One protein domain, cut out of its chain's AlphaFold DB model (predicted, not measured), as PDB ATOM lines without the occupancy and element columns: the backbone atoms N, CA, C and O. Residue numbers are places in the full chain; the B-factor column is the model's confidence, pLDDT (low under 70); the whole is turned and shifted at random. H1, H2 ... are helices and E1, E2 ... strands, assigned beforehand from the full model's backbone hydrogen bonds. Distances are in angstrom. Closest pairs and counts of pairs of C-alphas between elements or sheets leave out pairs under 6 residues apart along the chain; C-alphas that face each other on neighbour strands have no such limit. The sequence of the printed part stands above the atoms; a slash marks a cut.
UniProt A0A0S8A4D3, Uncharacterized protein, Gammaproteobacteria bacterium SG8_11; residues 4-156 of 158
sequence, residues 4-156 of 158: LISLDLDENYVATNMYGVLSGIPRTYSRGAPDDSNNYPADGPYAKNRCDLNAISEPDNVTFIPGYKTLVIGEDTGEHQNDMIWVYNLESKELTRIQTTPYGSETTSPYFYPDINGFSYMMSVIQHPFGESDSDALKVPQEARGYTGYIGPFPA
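Overview. This is residues 4 to 156 of the 158 residues of an uncharacterized protein of Gammaproteobacteria bacterium SG8_11 (UniProt A0A0S8A4D3). Two twisted sheets form a loose sandwich, the four-stranded sheet E3 E4 E5 E6 in the middle and the three-stranded sheet E7 E8 E9 partly face to face with it, closest along E7. On the side away from the smaller sheet lie a separate two-stranded hairpin, E1 and E2, and the long loop of residues 24 to 58. The printed part has 153 residues, with nine named strands and one short named helix in the order E1 E2 E3 E4 E5 E6 E7 E8 H1 E9; each of the three sheets is antiparallel, with its strands side by side in chain order. The class is mostly strand, though under half of the residues are in named elements. The whole is compact, with a radius of gyration of the C-alphas of 17.3 A and spans of 49 by 40 by 28 A.

Along the chain. Begin with the largest sheet, at C-alpha 59, (-36.065, 0.170, -20.954), where E3 starts its run over residues 59 to 65. E4 follows at residues 70 to 75, then E5 at residues 82 to 89, 22.4 A long, and E6 at residues 95 to 103, 21.9 A long, which bends by 61 degrees at residue 98. In the second sheet you will find E7 at residues 107 to 116, 23.1 A long and bending by 51 degrees at residue 113, E8 at residues 119 to 126, 23.0 A long, and E9 at residues 147 to 155, 24.5 A long, ending at C-alpha 155, (-14.745, -4.774, -4.849). H1 is residues 141 to 144. Go back to C-alpha 4, (-39.614, -4.563, -17.708), for the start of E1, residues 4 to 9; E2 is residues 15 to 23, 20.5 A long.

Arrangement. Look first at E3 E4 E5 E6, a meander, each strand the antiparallel neighbour of the one before, with E3 and E6 as edge strands. For E3 and E4, find N 63 and O 72 at 2.9 A; for E4 and E5, N 73 and O 86 at 2.8 A; for E5 and E6, N 96 and O 87 at 2.8 A. This sheet and E7 E8 E9 make a sandwich, two sheets face to face, their facing parts 10.3 A centre to centre and the strands of the one at 23 degrees to those of the other. The closest C-alphas of E3 and E7 are those of Thr 63 and Tyr 111, 5.7 A apart. E9 is apart from E3, E4, E5 and E6. Inside the second sheet E7 and E8 form a hairpin, with N 113 and O 121 at 2.8 A, and the antiparallel neighbours E8 and E9 have N 151 and O 122 at 2.8 A. H1 is on neither of these two sheets; it is too short for any O i to N i+4 pair, and its one O i to N i+3 pair is within hydrogen-bond range. In the hairpin E1 and E2, find N 6 and O 19 at 2.9 A. The closest C-alphas of E1 and E3 are those of Leu 4 and Pro 59, 6.7 A apart, while E2 and E3 are apart.

Size, cuts and confidence. The two C-alphas farthest apart are those of Glu 11 and Asp 43, at 54.3 A. Residues 4 to 156 run without a cut. Two links are long: the 35 residues from E2 to E3 and the 14 from E8 to H1. The chain changes from one sheet of the sandwich to the other at the tight link E6 to E7. Mean pLDDT of the printed part is 95.0, and no printed residue is under 70.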
ATOM      1  N   LEU A   4     -40.459  -3.376 -17.711       91.00
ATOM      2  CA  LEU A   4     -39.614  -4.563 -17.708       91.00
ATOM      3  C   LEU A   4     -40.482  -5.766 -17.332       91.00
ATOM      4  O   LEU A   4     -41.200  -5.720 -16.330       91.00
ATOM      5  N   ILE A   5     -40.402  -6.844 -18.108       92.69
ATOM      6  CA  ILE A   5     -41.150  -8.082 -17.867       92.69
ATOM      7  C   ILE A   5     -40.215  -9.233 -17.498       92.69
ATOM      8  O   ILE A   5     -39.043  -9.244 -17.864       92.69
ATOM      9  N   SER A   6     -40.755 -10.218 -16.792       93.69
ATOM     10  CA  SER A   6     -40.118 -11.511 -16.558       93.69
ATOM     11  C   SER A   6     -41.012 -12.616 -17.101       93.69
ATOM     12  O   SER A   6     -42.240 -12.480 -17.138       93.69
ATOM     13  N   LEU A   7     -40.367 -13.691 -17.544       95.88
ATOM     14  CA  LEU A   7     -40.995 -14.866 -18.122       95.88
ATOM     15  C   LEU A   7     -40.609 -16.087 -17.297       95.88
ATOM     16  O   LEU A   7     -39.423 -16.342 -17.093       95.88
ATOM     17  N   ASP A   8     -41.604 -16.862 -16.878       97.06
ATOM     18  CA  ASP A   8     -41.343 -18.198 -16.347       97.06
ATOM     19  C   ASP A   8     -41.156 -19.150 -17.526       97.06
ATOM     20  O   ASP A   8     -42.018 -19.223 -18.407       97.06
ATOM     21  N   LEU A   9     -40.046 -19.884 -17.542       97.38
ATOM     22  CA  LEU A   9     -39.723 -20.838 -18.599       97.38
ATOM     23  C   LEU A   9     -39.889 -22.275 -18.095       97.38
ATOM     24  O   LEU A   9     -39.523 -22.579 -16.959       97.38
ATOM     25  N   ASP A  10     -40.421 -23.155 -18.939       97.38
ATOM     26  CA  ASP A  10     -40.401 -24.597 -18.686       97.38
ATOM     27  C   ASP A  10     -39.025 -25.223 -19.001       97.38
ATOM     28  O   ASP A  10     -38.067 -24.542 -19.380       97.38
ATOM     29  N   GLU A  11     -38.916 -26.546 -18.855       97.25
ATOM     30  CA  GLU A  11     -37.682 -27.299 -19.136       97.25
ATOM     31  C   GLU A  11     -37.215 -27.229 -20.604       97.25
ATOM     32  O   GLU A  11     -36.062 -27.546 -20.896       97.25
ATOM     33  N   ASN A  12     -38.082 -26.783 -21.517       97.50
ATOM     34  CA  ASN A  12     -37.804 -26.611 -22.941       97.50
ATOM     35  C   ASN A  12     -37.603 -25.134 -23.324       97.50
ATOM     36  O   ASN A  12     -37.578 -24.813 -24.513       97.50
ATOM     37  N   TYR A  13     -37.448 -24.240 -22.339       95.69
ATOM     38  CA  TYR A  13     -37.332 -22.789 -22.522       95.69
ATOM     39  C   TYR A  13     -38.569 -22.135 -23.156       95.69
ATOM     40  O   TYR A  13     -38.471 -21.077 -23.782       95.69
ATOM     41  N   VAL A  14     -39.748 -22.738 -22.989       97.50
ATOM     42  CA  VAL A  14     -41.015 -22.160 -23.442       97.50
ATOM     43  C   VAL A  14     -41.588 -21.275 -22.341       97.50
ATOM     44  O   VAL A  14     -41.703 -21.693 -21.190       97.50
ATOM     45  N   ALA A  15     -41.965 -20.043 -22.697       97.19
ATOM     46  CA  ALA A  15     -42.610 -19.122 -21.769       97.19
ATOM     47  C   ALA A  15     -44.002 -19.634 -21.370       97.19
ATOM     48  O   ALA A  15     -44.858 -19.877 -22.221       97.19
ATOM     49  N   THR A  16     -44.225 -19.768 -20.067       97.56
ATOM     50  CA  THR A  16     -45.477 -20.267 -19.477       97.56
ATOM     51  C   THR A  16     -46.275 -19.155 -18.807       97.56
ATOM     52  O   THR A  16     -47.495 -19.117 -18.939       97.56
ATOM     53  N   ASN A  17     -45.586 -18.211 -18.161       97.25
ATOM     54  CA  ASN A  17     -46.171 -17.013 -17.568       97.25
ATOM     55  C   ASN A  17     -45.370 -15.775 -17.964       97.25
ATOM     56  O   ASN A  17     -44.174 -15.856 -18.240       97.25
ATOM     57  N   MET A  18     -46.030 -14.619 -17.922       95.50
ATOM     58  CA  MET A  18     -45.418 -13.305 -18.096       95.50
ATOM     59  C   MET A  18     -45.942 -12.361 -17.016       95.50
ATOM     60  O   MET A  18     -47.149 -12.293 -16.784       95.50
ATOM     61  N   TYR A  19     -45.046 -11.619 -16.369       94.31
ATOM     62  CA  TYR A  19     -45.406 -10.627 -15.355       94.31
ATOM     63  C   TYR A  19     -44.512  -9.392 -15.429       94.31
ATOM     64  O   TYR A  19     -43.351  -9.461 -15.834       94.31
ATOM     65  N   GLY A  20     -45.066  -8.249 -15.025       92.88
ATOM     66  CA  GLY A  20     -44.311  -7.008 -14.880       92.88
ATOM     67  C   GLY A  20     -43.370  -7.070 -13.676       92.88
ATOM     68  O   GLY A  20     -43.767  -7.477 -12.586       92.88
ATOM     69  N   VAL A  21     -42.121  -6.656 -13.879       94.12
ATOM     70  CA  VAL A  21     -41.063  -6.589 -12.858       94.12
ATOM     71  C   VAL A  21     -40.863  -5.161 -12.367       94.12
ATOM     72  O   VAL A  21     -40.680  -4.935 -11.169       94.12
ATOM     73  N   LEU A  22     -40.873  -4.215 -13.303       95.00
ATOM     74  CA  LEU A  22     -40.673  -2.794 -13.063       95.00
ATOM     75  C   LEU A  22     -41.488  -1.995 -14.083       95.00
ATOM     76  O   LEU A  22     -41.606  -2.402 -15.239       95.00
ATOM     77  N   SER A  23     -42.034  -0.867 -13.640       94.00
ATOM     78  CA  SER A  23     -42.835   0.042 -14.452       94.00
ATOM     79  C   SER A  23     -42.317   1.460 -14.367       94.00
ATOM     80  O   SER A  23     -41.986   1.929 -13.278       94.00
ATOM     81  N   GLY A  24     -42.394   2.169 -15.485       94.88
ATOM     82  CA  GLY A  24     -42.409   3.621 -15.493       94.88
ATOM     83  C   GLY A  24     -43.697   4.220 -14.942       94.88
ATOM     84  O   GLY A  24     -44.704   3.532 -14.755       94.88
ATOM     85  N   ILE A  25     -43.673   5.529 -14.713       96.06
ATOM     86  CA  ILE A  25     -44.851   6.314 -14.334       96.06
ATOM     87  C   ILE A  25     -45.097   7.335 -15.452       96.06
ATOM     88  O   ILE A  25     -44.360   8.318 -15.545       96.06
ATOM     89  N   PRO A  26     -46.086   7.117 -16.337       95.62
ATOM     90  CA  PRO A  26     -46.401   8.076 -17.389       95.62
ATOM     91  C   PRO A  26     -47.054   9.331 -16.799       95.62
ATOM     92  O   PRO A  26     -47.823   9.256 -15.838       95.62
ATOM     93  N   ARG A  27     -46.775  10.487 -17.403       95.75
ATOM     94  CA  ARG A  27     -47.370  11.784 -17.036       95.75
ATOM     95  C   ARG A  27     -48.383  12.299 -18.056       95.75
ATOM     96  O   ARG A  27     -49.258  13.060 -17.667       95.75
ATOM     97  N   THR A  28     -48.309  11.820 -19.299       94.06
ATOM     98  CA  THR A  28     -49.257  12.143 -20.377       94.06
ATOM     99  C   THR A  28     -50.200  10.982 -20.694       94.06
ATOM    100  O   THR A  28     -49.782   9.816 -20.701       94.06
ATOM    101  N   TYR A  29     -51.438  11.288 -21.080       94.25
ATOM    102  CA  TYR A  29     -52.453  10.307 -21.476       94.25
ATOM    103  C   TYR A  29     -51.985   9.415 -22.632       94.25
ATOM    104  O   TYR A  29     -52.136   8.195 -22.589       94.25
ATOM    105  N   SER A  30     -51.307   9.996 -23.628       92.25
ATOM    106  CA  SER A  30     -50.745   9.270 -24.781       92.25
ATOM    107  C   SER A  30     -49.724   8.188 -24.407       92.25
ATOM    108  O   SER A  30     -49.431   7.308 -25.214       92.25
ATOM    109  N   ARG A  31     -49.196   8.234 -23.179       91.69
ATOM    110  CA  ARG A  31     -48.216   7.292 -22.630       91.69
ATOM    111  C   ARG A  31     -48.795   6.395 -21.534       91.69
ATOM    112  O   ARG A  31     -48.083   5.554 -20.992       91.69
ATOM    113  N   GLY A  32     -50.093   6.505 -21.258       92.31
ATOM    114  CA  GLY A  32     -50.808   5.641 -20.321       92.31
ATOM    115  C   GLY A  32     -51.095   6.268 -18.958       92.31
ATOM    116  O   GLY A  32     -51.480   5.540 -18.046       92.31
ATOM    117  N   ALA A  33     -50.923   7.585 -18.793       94.56
ATOM    118  CA  ALA A  33     -51.480   8.279 -17.632       94.56
ATOM    119  C   ALA A  33     -53.023   8.344 -17.733       94.56
ATOM    120  O   ALA A  33     -53.557   8.256 -18.840       94.56
ATOM    121  N   PRO A  34     -53.766   8.513 -16.622       95.12
ATOM    122  CA  PRO A  34     -55.227   8.645 -16.667       95.12
ATOM    123  C   PRO A  34     -55.718   9.862 -17.465       95.12
ATOM    124  O   PRO A  34     -56.759   9.792 -18.117       95.12
ATOM    125  N   ASP A  35     -54.963  10.959 -17.415       96.19
ATOM    126  CA  ASP A  35     -55.165  12.212 -18.140       96.19
ATOM    127  C   ASP A  35     -53.833  12.998 -18.187       96.19
ATOM    128  O   ASP A  35     -52.798  12.506 -17.733       96.19
ATOM    129  N   ASP A  36     -53.853  14.218 -18.731       95.88
ATOM    130  CA  ASP A  36     -52.678  15.098 -18.846       95.88
ATOM    131  C   ASP A  36     -52.489  16.044 -17.637       95.88
ATOM    132  O   ASP A  36     -51.731  17.015 -17.708       95.88
ATOM    133  N   SER A  37     -53.176  15.806 -16.511       95.19
ATOM    134  CA  SER A  37     -53.122  16.702 -15.340       95.19
ATOM    135  C   SER A  37     -51.781  16.675 -14.599       95.19
ATOM    136  O   SER A  37     -51.465  17.618 -13.875       95.19
ATOM    137  N   ASN A  38     -50.976  15.628 -14.805       93.00
ATOM    138  CA  ASN A  38     -49.691  15.410 -14.133       93.00
ATOM    139  C   ASN A  38     -48.469  15.817 -14.975       93.00
ATOM    140  O   ASN A  38     -47.333  15.482 -14.609       93.00
ATOM    141  N   ASN A  39     -48.678  16.529 -16.083       96.19
ATOM    142  CA  ASN A  39     -47.593  17.061 -16.901       96.19
ATOM    143  C   ASN A  39     -46.699  18.011 -16.094       96.19
ATOM    144  O   ASN A  39     -47.163  18.756 -15.227       96.19
ATOM    145  N   TYR A  40     -45.402  18.016 -16.406       95.94
ATOM    146  CA  TYR A  40     -44.524  19.065 -15.898       95.94
ATOM    147  C   TYR A  40     -44.979  20.438 -16.432       95.94
ATOM    148  O   TYR A  40     -45.493  20.510 -17.553       95.94
ATOM    149  N   PRO A  41     -44.796  21.532 -15.663       96.00
ATOM    150  CA  PRO A  41     -45.129  22.876 -16.128       96.00
ATOM    151  C   PRO A  41     -44.469  23.173 -17.477       96.00
ATOM    152  O   PRO A  41     -43.275  22.925 -17.637       96.00
ATOM    153  N   ALA A  42     -45.240  23.693 -18.435       95.06
ATOM    154  CA  ALA A  42     -44.793  23.881 -19.818       95.06
ATOM    155  C   ALA A  42     -43.628  24.879 -19.963       95.06
ATOM    156  O   ALA A  42     -42.854  24.803 -20.912       95.06
ATOM    157  N   ASP A  43     -43.504  25.810 -19.022       95.88
ATOM    158  CA  ASP A  43     -42.426  26.792 -18.899       95.88
ATOM    159  C   ASP A  43     -41.293  26.333 -17.960       95.88
ATOM    160  O   ASP A  43     -40.315  27.053 -17.755       95.88
ATOM    161  N   GLY A  44     -41.413  25.135 -17.384       96.00
ATOM    162  CA  GLY A  44     -40.444  24.561 -16.462       96.00
ATOM    163  C   GLY A  44     -39.290  23.827 -17.159       96.00
ATOM    164  O   GLY A  44     -39.405  23.398 -18.308       96.00
ATOM    165  N   PRO A  45     -38.182  23.576 -16.439       94.00
ATOM    166  CA  PRO A  45     -37.004  22.904 -16.995       94.00
ATOM    167  C   PRO A  45     -37.254  21.433 -17.368       94.00
ATOM    168  O   PRO A  45     -36.449  20.837 -18.070       94.00
ATOM    169  N   TYR A  46     -38.361  20.847 -16.905       95.44
ATOM    170  CA  TYR A  46     -38.707  19.444 -17.136       95.44
ATOM    171  C   TYR A  46     -39.840  19.257 -18.148       95.44
ATOM    172  O   TYR A  46     -40.273  18.125 -18.347       95.44
ATOM    173  N   ALA A  47     -40.300  20.332 -18.799       95.19
ATOM    174  CA  ALA A  47     -41.454  20.332 -19.702       95.19
ATOM    175  C   ALA A  47     -41.372  19.300 -20.842       95.19
ATOM    176  O   ALA A  47     -42.400  18.857 -21.346       95.19
ATOM    177  N   LYS A  48     -40.156  18.913 -21.254       94.12
ATOM    178  CA  LYS A  48     -39.933  17.925 -22.319       94.12
ATOM    179  C   LYS A  48     -40.175  16.474 -21.887       94.12
ATOM    180  O   LYS A  48     -40.315  15.617 -22.750       94.12
ATOM    181  N   ASN A  49     -40.232  16.194 -20.585       95.62
ATOM    182  CA  ASN A  49     -40.377  14.834 -20.070       95.62
ATOM    183  C   ASN A  49     -41.857  14.451 -19.973       95.62
ATOM    184  O   ASN A  49     -42.672  15.190 -19.416       95.62
ATOM    185  N   ARG A  50     -42.198  13.271 -20.485       95.50
ATOM    186  CA  ARG A  50     -43.555  12.700 -20.480       95.50
ATOM    187  C   ARG A  50     -43.687  11.483 -19.562       95.50
ATOM    188  O   ARG A  50     -44.805  11.033 -19.307       95.50
ATOM    189  N   CYS A  51     -42.574  11.013 -19.007       95.88
ATOM    190  CA  CYS A  51     -42.514  10.071 -17.893       95.88
ATOM    191  C   CYS A  51     -41.921  10.745 -16.645       95.88
ATOM    192  O   CYS A  51     -41.297  11.807 -16.724       95.88
ATOM    193  N   ASP A  52     -42.208  10.188 -15.468       96.31
ATOM    194  CA  ASP A  52     -41.652  10.673 -14.208       96.31
ATOM    195  C   ASP A  52     -40.145  10.448 -14.166       96.31
ATOM    196  O   ASP A  52     -39.688   9.313 -14.219       96.31
ATOM    197  N   LEU A  53     -39.394  11.530 -13.964       96.62
ATOM    198  CA  LEU A  53     -37.942  11.487 -13.855       96.62
ATOM    199  C   LEU A  53     -37.448  10.519 -12.765       96.62
ATOM    200  O   LEU A  53     -36.336  10.022 -12.863       96.62
ATOM    201  N   ASN A  54     -38.219  10.236 -11.714       96.25
ATOM    202  CA  ASN A  54     -37.824   9.301 -10.655       96.25
ATOM    203  C   ASN A  54     -38.272   7.850 -10.913       96.25
ATOM    204  O   ASN A  54     -38.177   7.018 -10.012       96.25
ATOM    205  N   ALA A  55     -38.764   7.545 -12.111       96.00
ATOM    206  CA  ALA A  55     -39.130   6.207 -12.553       96.00
ATOM    207  C   ALA A  55     -38.433   5.882 -13.880       96.00
ATOM    208  O   ALA A  55     -37.892   6.764 -14.534       96.00
ATOM    209  N   ILE A  56     -38.447   4.609 -14.272       95.94
ATOM    210  CA  ILE A  56     -37.869   4.180 -15.548       95.94
ATOM    211  C   ILE A  56     -38.757   4.580 -16.735       95.94
ATOM    212  O   ILE A  56     -39.980   4.623 -16.604       95.94
ATOM    213  N   SER A  57     -38.180   4.791 -17.910       95.81
ATOM    214  CA  SER A  57     -38.910   4.952 -19.164       95.81
ATOM    215  C   SER A  57     -38.266   4.153 -20.291       95.81
ATOM    216  O   SER A  57     -37.057   4.191 -20.454       95.81
ATOM    217  N   GLU A  58     -39.100   3.420 -21.037       95.00
ATOM    218  CA  GLU A  58     -38.725   2.629 -22.227       95.00
ATOM    219  C   GLU A  58     -37.377   1.898 -22.074       95.00
ATOM    220  O   GLU A  58     -36.407   2.205 -22.760       95.00
ATOM    221  N   PRO A  59     -37.289   0.940 -21.127       95.06
ATOM    222  CA  PRO A  59     -36.065   0.170 -20.954       95.06
ATOM    223  C   PRO A  59     -35.764  -0.642 -22.217       95.06
ATOM    224  O   PRO A  59     -36.646  -1.341 -22.719       95.06
ATOM    225  N   ASP A  60     -34.510  -0.615 -22.656       93.81
ATOM    226  CA  ASP A  60     -34.013  -1.420 -23.779       93.81
ATOM    227  C   ASP A  60     -32.969  -2.430 -23.289       93.81
ATOM    228  O   ASP A  60     -33.105  -3.646 -23.439       93.81
ATOM    229  N   ASN A  61     -31.964  -1.939 -22.568       93.00
ATOM    230  CA  ASN A  61     -30.814  -2.741 -22.186       93.00
ATOM    231  C   ASN A  61     -30.900  -3.257 -20.744       93.00
ATOM    232  O   ASN A  61     -31.295  -2.529 -19.835       93.00
ATOM    233  N   VAL A  62     -30.447  -4.493 -20.494       94.88
ATOM    234  CA  VAL A  62     -30.421  -5.074 -19.142       94.88
ATOM    235  C   VAL A  62     -29.225  -5.998 -18.906       94.88
ATOM    236  O   VAL A  62     -28.870  -6.826 -19.743       94.88
ATOM    237  N   THR A  63     -28.625  -5.904 -17.721       95.06
ATOM    238  CA  THR A  63     -27.694  -6.907 -17.183       95.06
ATOM    239  C   THR A  63     -28.026  -7.206 -15.723       95.06
ATOM    240  O   THR A  63     -28.715  -6.435 -15.057       95.06
ATOM    241  N   PHE A  64     -27.567  -8.342 -15.206       94.19
ATOM    242  CA  PHE A  64     -27.850  -8.782 -13.841       94.19
ATOM    243  C   PHE A  64     -26.552  -8.978 -13.063       94.19
ATOM    244  O   PHE A  64     -25.592  -9.539 -13.586       94.19
ATOM    245  N   ILE A  65     -26.544  -8.552 -11.800       93.06
ATOM    246  CA  ILE A  65     -25.441  -8.739 -10.856       93.06
ATOM    247  C   ILE A  65     -25.877  -9.790  -9.823       93.06
ATOM    248  O   ILE A  65     -26.545  -9.437  -8.844       93.06
ATOM    249  N   PRO A  66     -25.516 -11.080  -9.998       87.62
ATOM    250  CA  PRO A  66     -26.049 -12.164  -9.170       87.62
ATOM    251  C   PRO A  66     -25.776 -11.994  -7.676       87.62
ATOM    252  O   PRO A  66     -26.678 -12.196  -6.867       87.62
ATOM    253  N   GLY A  67     -24.562 -11.558  -7.313       84.88
ATOM    254  CA  GLY A  67     -24.155 -11.368  -5.915       84.88
ATOM    255  C   GLY A  67     -24.984 -10.329  -5.153       84.88
ATOM    256  O   GLY A  67     -25.087 -10.414  -3.933       84.88
ATOM    257  N   TYR A  68     -25.620  -9.392  -5.863       88.06
ATOM    258  CA  TYR A  68     -26.495  -8.374  -5.276       88.06
ATOM    259  C   TYR A  68     -27.976  -8.574  -5.563       88.06
ATOM    260  O   TYR A  68     -28.797  -7.848  -5.009       88.06
ATOM    261  N   LYS A  69     -28.330  -9.538  -6.422       93.94
ATOM    262  CA  LYS A  69     -29.694  -9.712  -6.932       93.94
ATOM    263  C   LYS A  69     -30.238  -8.409  -7.530       93.94
ATOM    264  O   LYS A  69     -31.395  -8.047  -7.323       93.94
ATOM    265  N   THR A  70     -29.385  -7.704  -8.265       95.31
ATOM    266  CA  THR A  70     -29.668  -6.370  -8.801       95.31
ATOM    267  C   THR A  70     -29.605  -6.395 -10.318       95.31
ATOM    268  O   THR A  70     -28.637  -6.894 -10.892       95.31
ATOM    269  N   LEU A  71     -30.629  -5.855 -10.967       96.69
ATOM    270  CA  LEU A  71     -30.612  -5.549 -12.391       96.69
ATOM    271  C   LEU A  71     -29.963  -4.184 -12.605       96.69
ATOM    272  O   LEU A  71     -30.209  -3.263 -11.833       96.69
ATOM    273  N   VAL A  72     -29.175  -4.050 -13.662       96.75
ATOM    274  CA  VAL A  72     -28.780  -2.762 -14.230       96.75
ATOM    275  C   VAL A  72     -29.570  -2.600 -15.516       96.75
ATOM    276  O   VAL A  72     -29.549  -3.500 -16.353       96.75
ATOM    277  N   ILE A  73     -30.282  -1.489 -15.651       97.19
ATOM    278  CA  ILE A  73     -31.244  -1.265 -16.726       97.19
ATOM    279  C   ILE A  73     -30.914   0.066 -17.393       97.19
ATOM    280  O   ILE A  73     -30.781   1.074 -16.701       97.19
ATOM    281  N   GLY A  74     -30.749   0.053 -18.711       96.62
ATOM    282  CA  GLY A  74     -30.530   1.240 -19.527       96.62
ATOM    283  C   GLY A  74     -31.796   1.647 -20.274       96.62
ATOM    284  O   GLY A  74     -32.521   0.782 -20.774       96.62
ATOM    285  N   GLU A  75     -32.055   2.948 -20.330       96.94
ATOM    286  CA  GLU A  75     -33.110   3.538 -21.157       96.94
ATOM    287  C   GLU A  75     -32.633   3.756 -22.605       96.94
ATOM    288  O   GLU A  75     -31.442   4.013 -22.832       96.94
ATOM    289  N   ASP A  76     -33.590   3.612 -23.524       95.88
ATOM    290  CA  ASP A  76     -33.636   4.141 -24.896       95.88
ATOM    291  C   ASP A  76     -35.044   4.745 -25.036       95.88
ATOM    292  O   ASP A  76     -36.028   4.029 -25.271       95.88
ATOM    293  N   THR A  77     -35.189   6.034 -24.708       94.31
ATOM    294  CA  THR A  77     -36.514   6.650 -24.577       94.31
ATOM    295  C   THR A  77     -36.657   8.025 -25.214       94.31
ATOM    296  O   THR A  77     -35.884   8.953 -25.014       94.31
ATOM    297  N   GLY A  78     -37.802   8.227 -25.870       94.19
ATOM    298  CA  GLY A  78     -38.251   9.557 -26.292       94.19
ATOM    299  C   GLY A  78     -39.019  10.337 -25.215       94.19
ATOM    300  O   GLY A  78     -39.558  11.411 -25.504       94.19
ATOM    301  N   GLU A  79     -39.164   9.782 -24.005       95.00
ATOM    302  CA  GLU A  79     -40.045  10.308 -22.948       95.00
ATOM    303  C   GLU A  79     -39.307  10.948 -21.780       95.00
ATOM    304  O   GLU A  79     -39.920  11.701 -21.014       95.00
ATOM    305  N   HIS A  80     -38.010  10.688 -21.665       96.06
ATOM    306  CA  HIS A  80     -37.087  11.504 -20.898       96.06
ATOM    307  C   HIS A  80     -36.227  12.318 -21.867       96.06
ATOM    308  O   HIS A  80     -35.910  11.882 -22.963       96.06
ATOM    309  N   GLN A  81     -35.862  13.540 -21.484       95.75
ATOM    310  CA  GLN A  81     -34.953  14.363 -22.293       95.75
ATOM    311  C   GLN A  81     -33.512  13.823 -22.258       95.75
ATOM    312  O   GLN A  81     -32.726  14.039 -23.183       95.75
ATOM    313  N   ASN A  82     -33.164  13.165 -21.153       96.94
ATOM    314  CA  ASN A  82     -31.914  12.456 -20.959       96.94
ATOM    315  C   ASN A  82     -32.231  11.038 -20.518       96.94
ATOM    316  O   ASN A  82     -32.949  10.859 -19.530       96.94
ATOM    317  N   ASP A  83     -31.587  10.082 -21.161       97.06
ATOM    318  CA  ASP A  83     -31.673   8.688 -20.771       97.06
ATOM    319  C   ASP A  83     -30.839   8.402 -19.532       97.06
ATOM    320  O   ASP A  83     -29.939   9.153 -19.122       97.06
ATOM    321  N   MET A  84     -31.184   7.304 -18.878       96.81
ATOM    322  CA  MET A  84     -30.674   6.979 -17.561       96.81
ATOM    323  C   MET A  84     -30.251   5.519 -17.489       96.81
ATOM    324  O   MET A  84     -30.838   4.643 -18.119       96.81
ATOM    325  N   ILE A  85     -29.230   5.252 -16.672       97.25
ATOM    326  CA  ILE A  85     -28.957   3.894 -16.202       97.25
ATOM    327  C   ILE A  85     -29.453   3.795 -14.769       97.25
ATOM    328  O   ILE A  85     -29.095   4.608 -13.906       97.25
ATOM    329  N   TRP A  86     -30.248   2.767 -14.524       97.44
ATOM    330  CA  TRP A  86     -30.837   2.437 -13.242       97.44
ATOM    331  C   TRP A  86     -30.243   1.147 -12.690       97.44
ATOM    332  O   TRP A  86     -29.924   0.227 -13.439       97.44
ATOM    333  N   VAL A  87     -30.154   1.045 -11.368       96.50
ATOM    334  CA  VAL A  87     -30.023  -0.231 -10.665       96.50
ATOM    335  C   VAL A  87     -31.329  -0.539  -9.951       96.50
ATOM    336  O   VAL A  87     -31.889   0.321  -9.279       96.50
ATOM    337  N   TYR A  88     -31.819  -1.764 -10.099       97.69
ATOM    338  CA  TYR A  88     -33.048  -2.233  -9.471       97.69
ATOM    339  C   TYR A  88     -32.785  -3.505  -8.676       97.69
ATOM    340  O   TYR A  88     -32.459  -4.551  -9.245       97.69
ATOM    341  N   ASN A  89     -32.914  -3.433  -7.355       97.38
ATOM    342  CA  ASN A  89     -32.710  -4.590  -6.494       97.38
ATOM    343  C   ASN A  89     -33.982  -5.449  -6.432       97.38
ATOM    344  O   ASN A  89     -35.047  -4.992  -6.020       97.38
ATOM    345  N   LEU A  90     -33.874  -6.726  -6.804       95.81
ATOM    346  CA  LEU A  90     -35.030  -7.615  -6.934       95.81
ATOM    347  C   LEU A  90     -35.677  -7.992  -5.596       95.81
ATOM    348  O   LEU A  90     -36.823  -8.445  -5.610       95.81
ATOM    349  N   GLU A  91     -34.990  -7.822  -4.466       95.25
ATOM    350  CA  GLU A  91     -35.533  -8.138  -3.138       95.25
ATOM    351  C   GLU A  91     -36.211  -6.924  -2.507       95.25
ATOM    352  O   GLU A  91     -37.405  -6.968  -2.220       95.25
ATOM    353  N   SER A  92     -35.465  -5.831  -2.337       97.06
ATOM    354  CA  SER A  92     -35.962  -4.582  -1.742       97.06
ATOM    355  C   SER A  92     -36.900  -3.801  -2.661       97.06
ATOM    356  O   SER A  92     -37.662  -2.969  -2.174       97.06
ATOM    357  N   LYS A  93     -36.864  -4.078  -3.973       95.62
ATOM    358  CA  LYS A  93     -37.587  -3.339  -5.019       95.62
ATOM    359  C   LYS A  93     -37.165  -1.870  -5.128       95.62
ATOM    360  O   LYS A  93     -37.895  -1.064  -5.699       95.62
ATOM    361  N   GLU A  94     -35.994  -1.519  -4.600       97.44
ATOM    362  CA  GLU A  94     -35.440  -0.175  -4.735       97.44
ATOM    363  C   GLU A  94     -34.904   0.042  -6.155       97.44
ATOM    364  O   GLU A  94     -34.147  -0.785  -6.672       97.44
ATOM    365  N   LEU A  95     -35.310   1.157  -6.768       97.88
ATOM    366  CA  LEU A  95     -34.819   1.653  -8.049       97.88
ATOM    367  C   LEU A  95     -33.938   2.884  -7.796       97.88
ATOM    368  O   LEU A  95     -34.422   3.901  -7.300       97.88
ATOM    369  N   THR A  96     -32.662   2.814  -8.162       97.44
ATOM    370  CA  THR A  96     -31.699   3.905  -7.962       97.44
ATOM    371  C   THR A  96     -31.087   4.310  -9.292       97.44
ATOM    372  O   THR A  96     -30.562   3.476 -10.028       97.44
ATOM    373  N   ARG A  97     -31.112   5.605  -9.611       97.44
ATOM    374  CA  ARG A  97     -30.417   6.129 -10.788       97.44
ATOM    375  C   ARG A  97     -28.914   6.178 -10.527       97.44
ATOM    376  O   ARG A  97     -28.499   6.738  -9.516       97.44
ATOM    377  N   ILE A  98     -28.106   5.654 -11.446       95.50
ATOM    378  CA  ILE A  98     -26.637   5.650 -11.329       95.50
ATOM    379  C   ILE A  98     -25.928   6.442 -12.430       95.50
ATOM    380  O   ILE A  98     -24.760   6.787 -12.273       95.50
ATOM    381  N   GLN A  99     -26.622   6.761 -13.523       95.75
ATOM    382  CA  GLN A  99     -26.099   7.596 -14.602       95.75
ATOM    383  C   GLN A  99     -27.234   8.350 -15.304       95.75
ATOM    384  O   GLN A  99     -28.347   7.840 -15.409       95.75
ATOM    385  N   THR A 100     -26.925   9.541 -15.816       96.12
ATOM    386  CA  THR A 100     -27.752  10.301 -16.764       96.12
ATOM    387  C   THR A 100     -26.892  10.641 -17.982       96.12
ATOM    388  O   THR A 100     -25.721  10.996 -17.818       96.12
ATOM    389  N   THR A 101     -27.432  10.480 -19.186       96.31
ATOM    390  CA  THR A 101     -26.737  10.736 -20.456       96.31
ATOM    391  C   THR A 101     -26.855  12.208 -20.886       96.31
ATOM    392  O   THR A 101     -27.601  12.970 -20.271       96.31
ATOM    393  N   PRO A 102     -26.097  12.666 -21.900       96.12
ATOM    394  CA  PRO A 102     -26.374  13.903 -22.635       96.12
ATOM    395  C   PRO A 102     -27.780  13.940 -23.259       96.12
ATOM    396  O   PRO A 102     -28.546  12.988 -23.164       96.12
ATOM    397  N   TYR A 103     -28.161  15.073 -23.854       95.56
ATOM    398  CA  TYR A 103     -29.481  15.191 -24.480       95.56
ATOM    399  C   TYR A 103     -29.584  14.326 -25.734       95.56
ATOM    400  O   TYR A 103     -28.629  14.254 -26.509       95.56
ATOM    401  N   GLY A 104     -30.751  13.712 -25.939       94.88
ATOM    402  CA  GLY A 104     -31.081  12.977 -27.162       94.88
ATOM    403  C   GLY A 104     -30.146  11.819 -27.501       94.88
ATOM    404  O   GLY A 104     -29.999  11.514 -28.680       94.88
ATOM    405  N   SER A 105     -29.472  11.261 -26.495       96.62
ATOM    406  CA  SER A 105     -28.745   9.991 -26.570       96.62
ATOM    407  C   SER A 105     -29.507   8.908 -25.832       96.62
ATOM    408  O   SER A 105     -30.074   9.208 -24.783       96.62
ATOM    409  N   GLU A 106     -29.291   7.665 -26.237       94.88
ATOM    410  CA  GLU A 106     -29.646   6.477 -25.459       94.88
ATOM    411  C   GLU A 106     -28.468   5.967 -24.609       94.88
ATOM    412  O   GLU A 106     -27.287   6.305 -24.818       94.88
ATOM    413  N   THR A 107     -28.778   5.068 -23.681       94.88
ATOM    414  CA  THR A 107     -27.782   4.169 -23.089       94.88
ATOM    415  C   THR A 107     -27.781   2.836 -23.827       94.88
ATOM    416  O   THR A 107     -28.834   2.267 -24.083       94.88
ATOM    417  N   THR A 108     -26.603   2.276 -24.100       92.94
ATOM    418  CA  THR A 108     -26.489   0.940 -24.700       92.94
ATOM    419  C   THR A 108     -25.457   0.080 -23.985       92.94
ATOM    420  O   THR A 108     -24.517   0.573 -23.356       92.94
ATOM    421  N   SER A 109     -25.630  -1.240 -24.063       90.62
ATOM    422  CA  SER A 109     -24.638  -2.227 -23.621       90.62
ATOM    423  C   SER A 109     -24.112  -2.080 -22.170       90.62
ATOM    424  O   SER A 109     -22.911  -2.290 -21.948       90.62
ATOM    425  N   PRO A 110     -24.940  -1.755 -21.150       92.75
ATOM    426  CA  PRO A 110     -24.525  -1.890 -19.765       92.75
ATOM    427  C   PRO A 110     -24.170  -3.354 -19.486       92.75
ATOM    428  O   PRO A 110     -24.980  -4.262 -19.674       92.75
ATOM    429  N   TYR A 111     -22.947  -3.594 -19.024       94.31
ATOM    430  CA  TYR A 111     -22.502  -4.933 -18.652       94.31
ATOM    431  C   TYR A 111     -21.631  -4.886 -17.407       94.31
ATOM    432  O   TYR A 111     -20.761  -4.025 -17.278       94.31
ATOM    433  N   PHE A 112     -21.850  -5.827 -16.494       93.94
ATOM    434  CA  PHE A 112     -21.108  -5.905 -15.247       93.94
ATOM    435  C   PHE A 112     -20.044  -7.003 -15.303       93.94
ATOM    436  O   PHE A 112     -20.351  -8.181 -15.474       93.94
ATOM    437  N   TYR A 113     -18.787  -6.615 -15.122       94.12
ATOM    438  CA  TYR A 113     -17.634  -7.502 -15.036       94.12
ATOM    439  C   TYR A 113     -17.320  -7.765 -13.557       94.12
ATOM    440  O   TYR A 113     -16.856  -6.849 -12.878       94.12
ATOM    441  N   PRO A 114     -17.569  -8.981 -13.037       93.19
ATOM    442  CA  PRO A 114     -17.535  -9.245 -11.597       93.19
ATOM    443  C   PRO A 114     -16.125  -9.368 -11.008       93.19
ATOM    444  O   PRO A 114     -15.952  -9.119  -9.816       93.19
ATOM    445  N   ASP A 115     -15.130  -9.742 -11.813       94.00
ATOM    446  CA  ASP A 115     -13.744  -9.874 -11.368       94.00
ATOM    447  C   ASP A 115     -12.771  -9.701 -12.546       94.00
ATOM    448  O   ASP A 115     -12.652 -10.552 -13.427       94.00
ATOM    449  N   ILE A 116     -12.071  -8.572 -12.547       94.75
ATOM    450  CA  ILE A 116     -10.904  -8.276 -13.367       94.75
ATOM    451  C   ILE A 116      -9.774  -7.931 -12.392       94.75
ATOM    452  O   ILE A 116      -9.694  -6.816 -11.875       94.75
ATOM    453  N   ASN A 117      -8.888  -8.897 -12.137       95.06
ATOM    454  CA  ASN A 117      -7.745  -8.763 -11.223       95.06
ATOM    455  C   ASN A 117      -8.121  -8.297  -9.797       95.06
ATOM    456  O   ASN A 117      -7.396  -7.510  -9.189       95.06
ATOM    457  N   GLY A 118      -9.235  -8.786  -9.246       94.56
ATOM    458  CA  GLY A 118      -9.688  -8.465  -7.890       94.56
ATOM    459  C   GLY A 118     -10.586  -7.230  -7.784       94.56
ATOM    460  O   GLY A 118     -10.964  -6.858  -6.670       94.56
ATOM    461  N   PHE A 119     -10.972  -6.633  -8.913       95.81
ATOM    462  CA  PHE A 119     -11.911  -5.513  -8.981       95.81
ATOM    463  C   PHE A 119     -13.059  -5.808  -9.937       95.81
ATOM    464  O   PHE A 119     -12.884  -6.522 -10.918       95.81
ATOM    465  N   SER A 120     -14.223  -5.224  -9.684       94.12
ATOM    466  CA  SER A 120     -15.354  -5.274 -10.607       94.12
ATOM    467  C   SER A 120     -15.611  -3.920 -11.263       94.12
ATOM    468  O   SER A 120     -15.243  -2.865 -10.732       94.12
ATOM    469  N   TYR A 121     -16.228  -3.961 -12.443       94.81
ATOM    470  CA  TYR A 121     -16.474  -2.795 -13.287       94.81
ATOM    471  C   TYR A 121     -17.818  -2.919 -13.992       94.81
ATOM    472  O   TYR A 121     -18.202  -4.001 -14.425       94.81
ATOM    473  N   MET A 122     -18.504  -1.799 -14.173       94.06
ATOM    474  CA  MET A 122     -19.696  -1.724 -15.008       94.06
ATOM    475  C   MET A 122     -19.371  -0.936 -16.269       94.06
ATOM    476  O   MET A 122     -19.035   0.239 -16.174       94.06
ATOM    477  N   MET A 123     -19.473  -1.552 -17.440       95.75
ATOM    478  CA  MET A 123     -19.405  -0.820 -18.703       95.75
ATOM    479  C   MET A 123     -20.654   0.035 -18.887       95.75
ATOM    480  O   MET A 123     -21.752  -0.365 -18.507       95.75
ATOM    481  N   SER A 124     -20.460   1.205 -19.481       94.12
ATOM    482  CA  SER A 124     -21.516   2.135 -19.848       94.12
ATOM    483  C   SER A 124     -21.194   2.735 -21.207       94.12
ATOM    484  O   SER A 124     -20.079   3.221 -21.440       94.12
ATOM    485  N   VAL A 125     -22.160   2.670 -22.118       96.31
ATOM    486  CA  VAL A 125     -22.040   3.240 -23.454       96.31
ATOM    487  C   VAL A 125     -23.201   4.193 -23.672       96.31
ATOM    488  O   VAL A 125     -24.340   3.906 -23.314       96.31
ATOM    489  N   ILE A 126     -22.884   5.346 -24.242       96.94
ATOM    490  CA  ILE A 126     -23.838   6.382 -24.623       96.94
ATOM    491  C   ILE A 126     -23.839   6.414 -26.144       96.94
ATOM    492  O   ILE A 126     -22.788   6.684 -26.743       96.94
ATOM    493  N   GLN A 127     -24.976   6.111 -26.766       96.19
ATOM    494  CA  GLN A 127     -25.097   6.148 -28.221       96.19
ATOM    495  C   GLN A 127     -25.540   7.540 -28.684       96.19
ATOM    496  O   GLN A 127     -26.218   8.254 -27.957       96.19
ATOM    497  N   HIS A 128     -25.064   7.923 -29.874       95.94
ATOM    498  CA  HIS A 128     -25.583   9.015 -30.714       95.94
ATOM    499  C   HIS A 128     -26.116  10.293 -30.010       95.94
ATOM    500  O   HIS A 128     -27.200  10.744 -30.359       95.94
ATOM    501  N   PRO A 129     -25.361  10.970 -29.114       97.25
ATOM    502  CA  PRO A 129     -25.821  12.220 -28.496       97.25
ATOM    503  C   PRO A 129     -26.443  13.203 -29.488       97.25
ATOM    504  O   PRO A 129     -25.872  13.464 -30.552       97.25
ATOM    505  N   PHE A 130     -27.585  13.770 -29.099       96.31
ATOM    506  CA  PHE A 130     -28.426  14.658 -29.906       96.31
ATOM    507  C   PHE A 130     -29.055  13.999 -31.155       96.31
ATOM    508  O   PHE A 130     -29.452  14.701 -32.090       96.31
ATOM    509  N   GLY A 131     -29.119  12.664 -31.203       94.12
ATOM    510  CA  GLY A 131     -29.634  11.869 -32.320       94.12
ATOM    511  C   GLY A 131     -31.153  11.690 -32.314       94.12
ATOM    512  O   GLY A 131     -31.770  11.705 -33.379       94.12
ATOM    513  N   GLU A 132     -31.762  11.576 -31.135       93.25
ATOM    514  CA  GLU A 132     -33.203  11.309 -30.979       93.25
ATOM    515  C   GLU A 132     -34.021  12.563 -30.677       93.25
ATOM    516  O   GLU A 132     -35.148  12.733 -31.148       93.25
ATOM    517  N   SER A 133     -33.441  13.464 -29.889       93.06
ATOM    518  CA  SER A 133     -34.043  14.724 -29.470       93.06
ATOM    519  C   SER A 133     -32.975  15.810 -29.330       93.06
ATOM    520  O   SER A 133     -31.780  15.543 -29.448       93.06
ATOM    521  N   ASP A 134     -33.410  17.057 -29.131       94.88
ATOM    522  CA  ASP A 134     -32.524  18.202 -28.872       94.88
ATOM    523  C   ASP A 134     -31.390  18.371 -29.910       94.88
ATOM    524  O   ASP A 134     -30.307  18.868 -29.602       94.88
ATOM    525  N   SER A 135     -31.631  17.988 -31.168       95.12
ATOM    526  CA  SER A 135     -30.631  18.046 -32.246       95.12
ATOM    527  C   SER A 135     -30.153  19.467 -32.567       95.12
ATOM    528  O   SER A 135     -29.048  19.661 -33.073       95.12
ATOM    529  N   ASP A 136     -30.939  20.484 -32.216       95.81
ATOM    530  CA  ASP A 136     -30.594  21.906 -32.291       95.81
ATOM    531  C   ASP A 136     -29.607  22.362 -31.193       95.81
ATOM    532  O   ASP A 136     -28.964  23.421 -31.296       95.81
ATOM    533  N   ALA A 137     -29.443  21.559 -30.138       94.69
ATOM    534  CA  ALA A 137     -28.466  21.800 -29.086       94.69
ATOM    535  C   ALA A 137     -27.036  21.428 -29.512       94.69
ATOM    536  O   ALA A 137     -26.100  22.021 -28.973       94.69
ATOM    537  N   LEU A 138     -26.861  20.555 -30.513       96.44
ATOM    538  CA  LEU A 138     -25.557  20.160 -31.053       96.44
ATOM    539  C   LEU A 138     -24.802  21.376 -31.618       96.44
ATOM    540  O   LEU A 138     -25.266  22.024 -32.559       96.44
ATOM    541  N   LYS A 139     -23.628  21.708 -31.064       96.25
ATOM    542  CA  LYS A 139     -22.853  22.889 -31.494       96.25
ATOM    543  C   LYS A 139     -21.734  22.537 -32.450       96.25
ATOM    544  O   LYS A 139     -21.460  23.309 -33.372       96.25
ATOM    545  N   VAL A 140     -21.106  21.380 -32.262       96.62
ATOM    546  CA  VAL A 140     -20.064  20.878 -33.163       96.62
ATOM    547  C   VAL A 140     -20.247  19.382 -33.432       96.62
ATOM    548  O   VAL A 140     -20.607  18.644 -32.518       96.62
ATOM    549  N   PRO A 141     -19.954  18.875 -34.647       94.31
ATOM    550  CA  PRO A 141     -20.199  17.468 -34.997       94.31
ATOM    551  C   PRO A 141     -19.521  16.433 -34.087       94.31
ATOM    552  O   PRO A 141     -19.916  15.272 -34.054       94.31
ATOM    553  N   GLN A 142     -18.465  16.819 -33.370       95.25
ATOM    554  CA  GLN A 142     -17.735  15.946 -32.452       95.25
ATOM    555  C   GLN A 142     -18.539  15.591 -31.195       95.25
ATOM    556  O   GLN A 142     -18.271  14.544 -30.614       95.25
ATOM    557  N   GLU A 143     -19.501  16.424 -30.792       94.19
ATOM    558  CA  GLU A 143     -20.356  16.187 -29.620       94.19
ATOM    559  C   GLU A 143     -21.360  15.044 -29.847       94.19
ATOM    560  O   GLU A 143     -21.780  14.417 -28.883       94.19
ATOM    561  N   ALA A 144     -21.674  14.722 -31.110       95.25
ATOM    562  CA  ALA A 144     -22.569  13.625 -31.502       95.25
ATOM    563  C   ALA A 144     -21.891  12.240 -31.513       95.25
ATOM    564  O   ALA A 144     -22.464  11.245 -31.962       95.25
ATOM    565  N   ARG A 145     -20.627  12.151 -31.083       95.69
ATOM    566  CA  ARG A 145     -19.907  10.875 -31.019       95.69
ATOM    567  C   ARG A 145     -20.387  10.069 -29.821       95.69
ATOM    568  O   ARG A 145     -20.528  10.612 -28.732       95.69
ATOM    569  N   GLY A 146     -20.550   8.764 -30.015       95.75
ATOM    570  CA  GLY A 146     -20.803   7.854 -28.906       95.75
ATOM    571  C   GLY A 146     -19.646   7.848 -27.903       95.75
ATOM    572  O   GLY A 146     -18.475   7.979 -28.280       95.75
ATOM    573  N   TYR A 147     -19.981   7.668 -26.629       94.06
ATOM    574  CA  TYR A 147     -19.019   7.564 -25.535       94.06
ATOM    575  C   TYR A 147     -19.007   6.135 -25.012       94.06
ATOM    576  O   TYR A 147     -20.058   5.542 -24.796       94.06
ATOM    577  N   THR A 148     -17.820   5.589 -24.765       94.69
ATOM    578  CA  THR A 148     -17.660   4.331 -24.032       94.69
ATOM    579  C   THR A 148     -16.829   4.591 -22.788       94.69
ATOM    580  O   THR A 148     -15.846   5.335 -22.826       94.69
ATOM    581  N   GLY A 149     -17.240   4.000 -21.675       93.81
ATOM    582  CA  GLY A 149     -16.548   4.116 -20.407       93.81
ATOM    583  C   GLY A 149     -16.942   2.998 -19.457       93.81
ATOM    584  O   GLY A 149     -17.691   2.083 -19.803       93.81
ATOM    585  N   TYR A 150     -16.421   3.084 -18.240       93.75
ATOM    586  CA  TYR A 150     -16.756   2.163 -17.169       93.75
ATOM    587  C   TYR A 150     -16.901   2.901 -15.840       93.75
ATOM    588  O   TYR A 150     -16.264   3.931 -15.608       93.75
ATOM    589  N   ILE A 151     -17.712   2.340 -14.948       91.56
ATOM    590  CA  ILE A 151     -17.855   2.755 -13.556       91.56
ATOM    591  C   ILE A 151     -17.156   1.710 -12.681       91.56
ATOM    592  O   ILE A 151     -17.378   0.509 -12.838       91.56
ATOM    593  N   GLY A 152     -16.278   2.168 -11.789       92.31
ATOM    594  CA  GLY A 152     -15.468   1.333 -10.903       92.31
ATOM    595  C   GLY A 152     -14.125   2.003 -10.563       92.31
ATOM    596  O   GLY A 152     -13.931   3.179 -10.876       92.31
ATOM    597  N   PRO A 153     -13.174   1.272  -9.958       93.56
ATOM    598  CA  PRO A 153     -13.310  -0.115  -9.526       93.56
ATOM    599  C   PRO A 153     -14.231  -0.249  -8.308       93.56
ATOM    600  O   PRO A 153     -14.153   0.548  -7.374       93.56
ATOM    601  N   PHE A 154     -15.052  -1.294  -8.287       91.56
ATOM    602  CA  PHE A 154     -15.705  -1.774  -7.066       91.56
ATOM    603  C   PHE A 154     -14.971  -3.023  -6.547       91.56
ATOM    604  O   PHE A 154     -14.156  -3.606  -7.272       91.56
ATOM    605  N   PRO A 155     -15.227  -3.472  -5.304       90.94
ATOM    606  CA  PRO A 155     -14.745  -4.774  -4.849       90.94
ATOM    607  C   PRO A 155     -15.178  -5.897  -5.806       90.94
ATOM    608  O   PRO A 155     -16.300  -5.874  -6.314       90.94
ATOM    609  N   ALA A 156     -14.302  -6.871  -6.074       90.38
ATOM    610  CA  ALA A 156     -14.683  -8.041  -6.866       90.38
ATOM    611  C   ALA A 156     -15.770  -8.881  -6.179       90.38
ATOM    612  O   ALA A 156     -15.793  -9.020  -4.952       90.38
TER     613      ALA A 156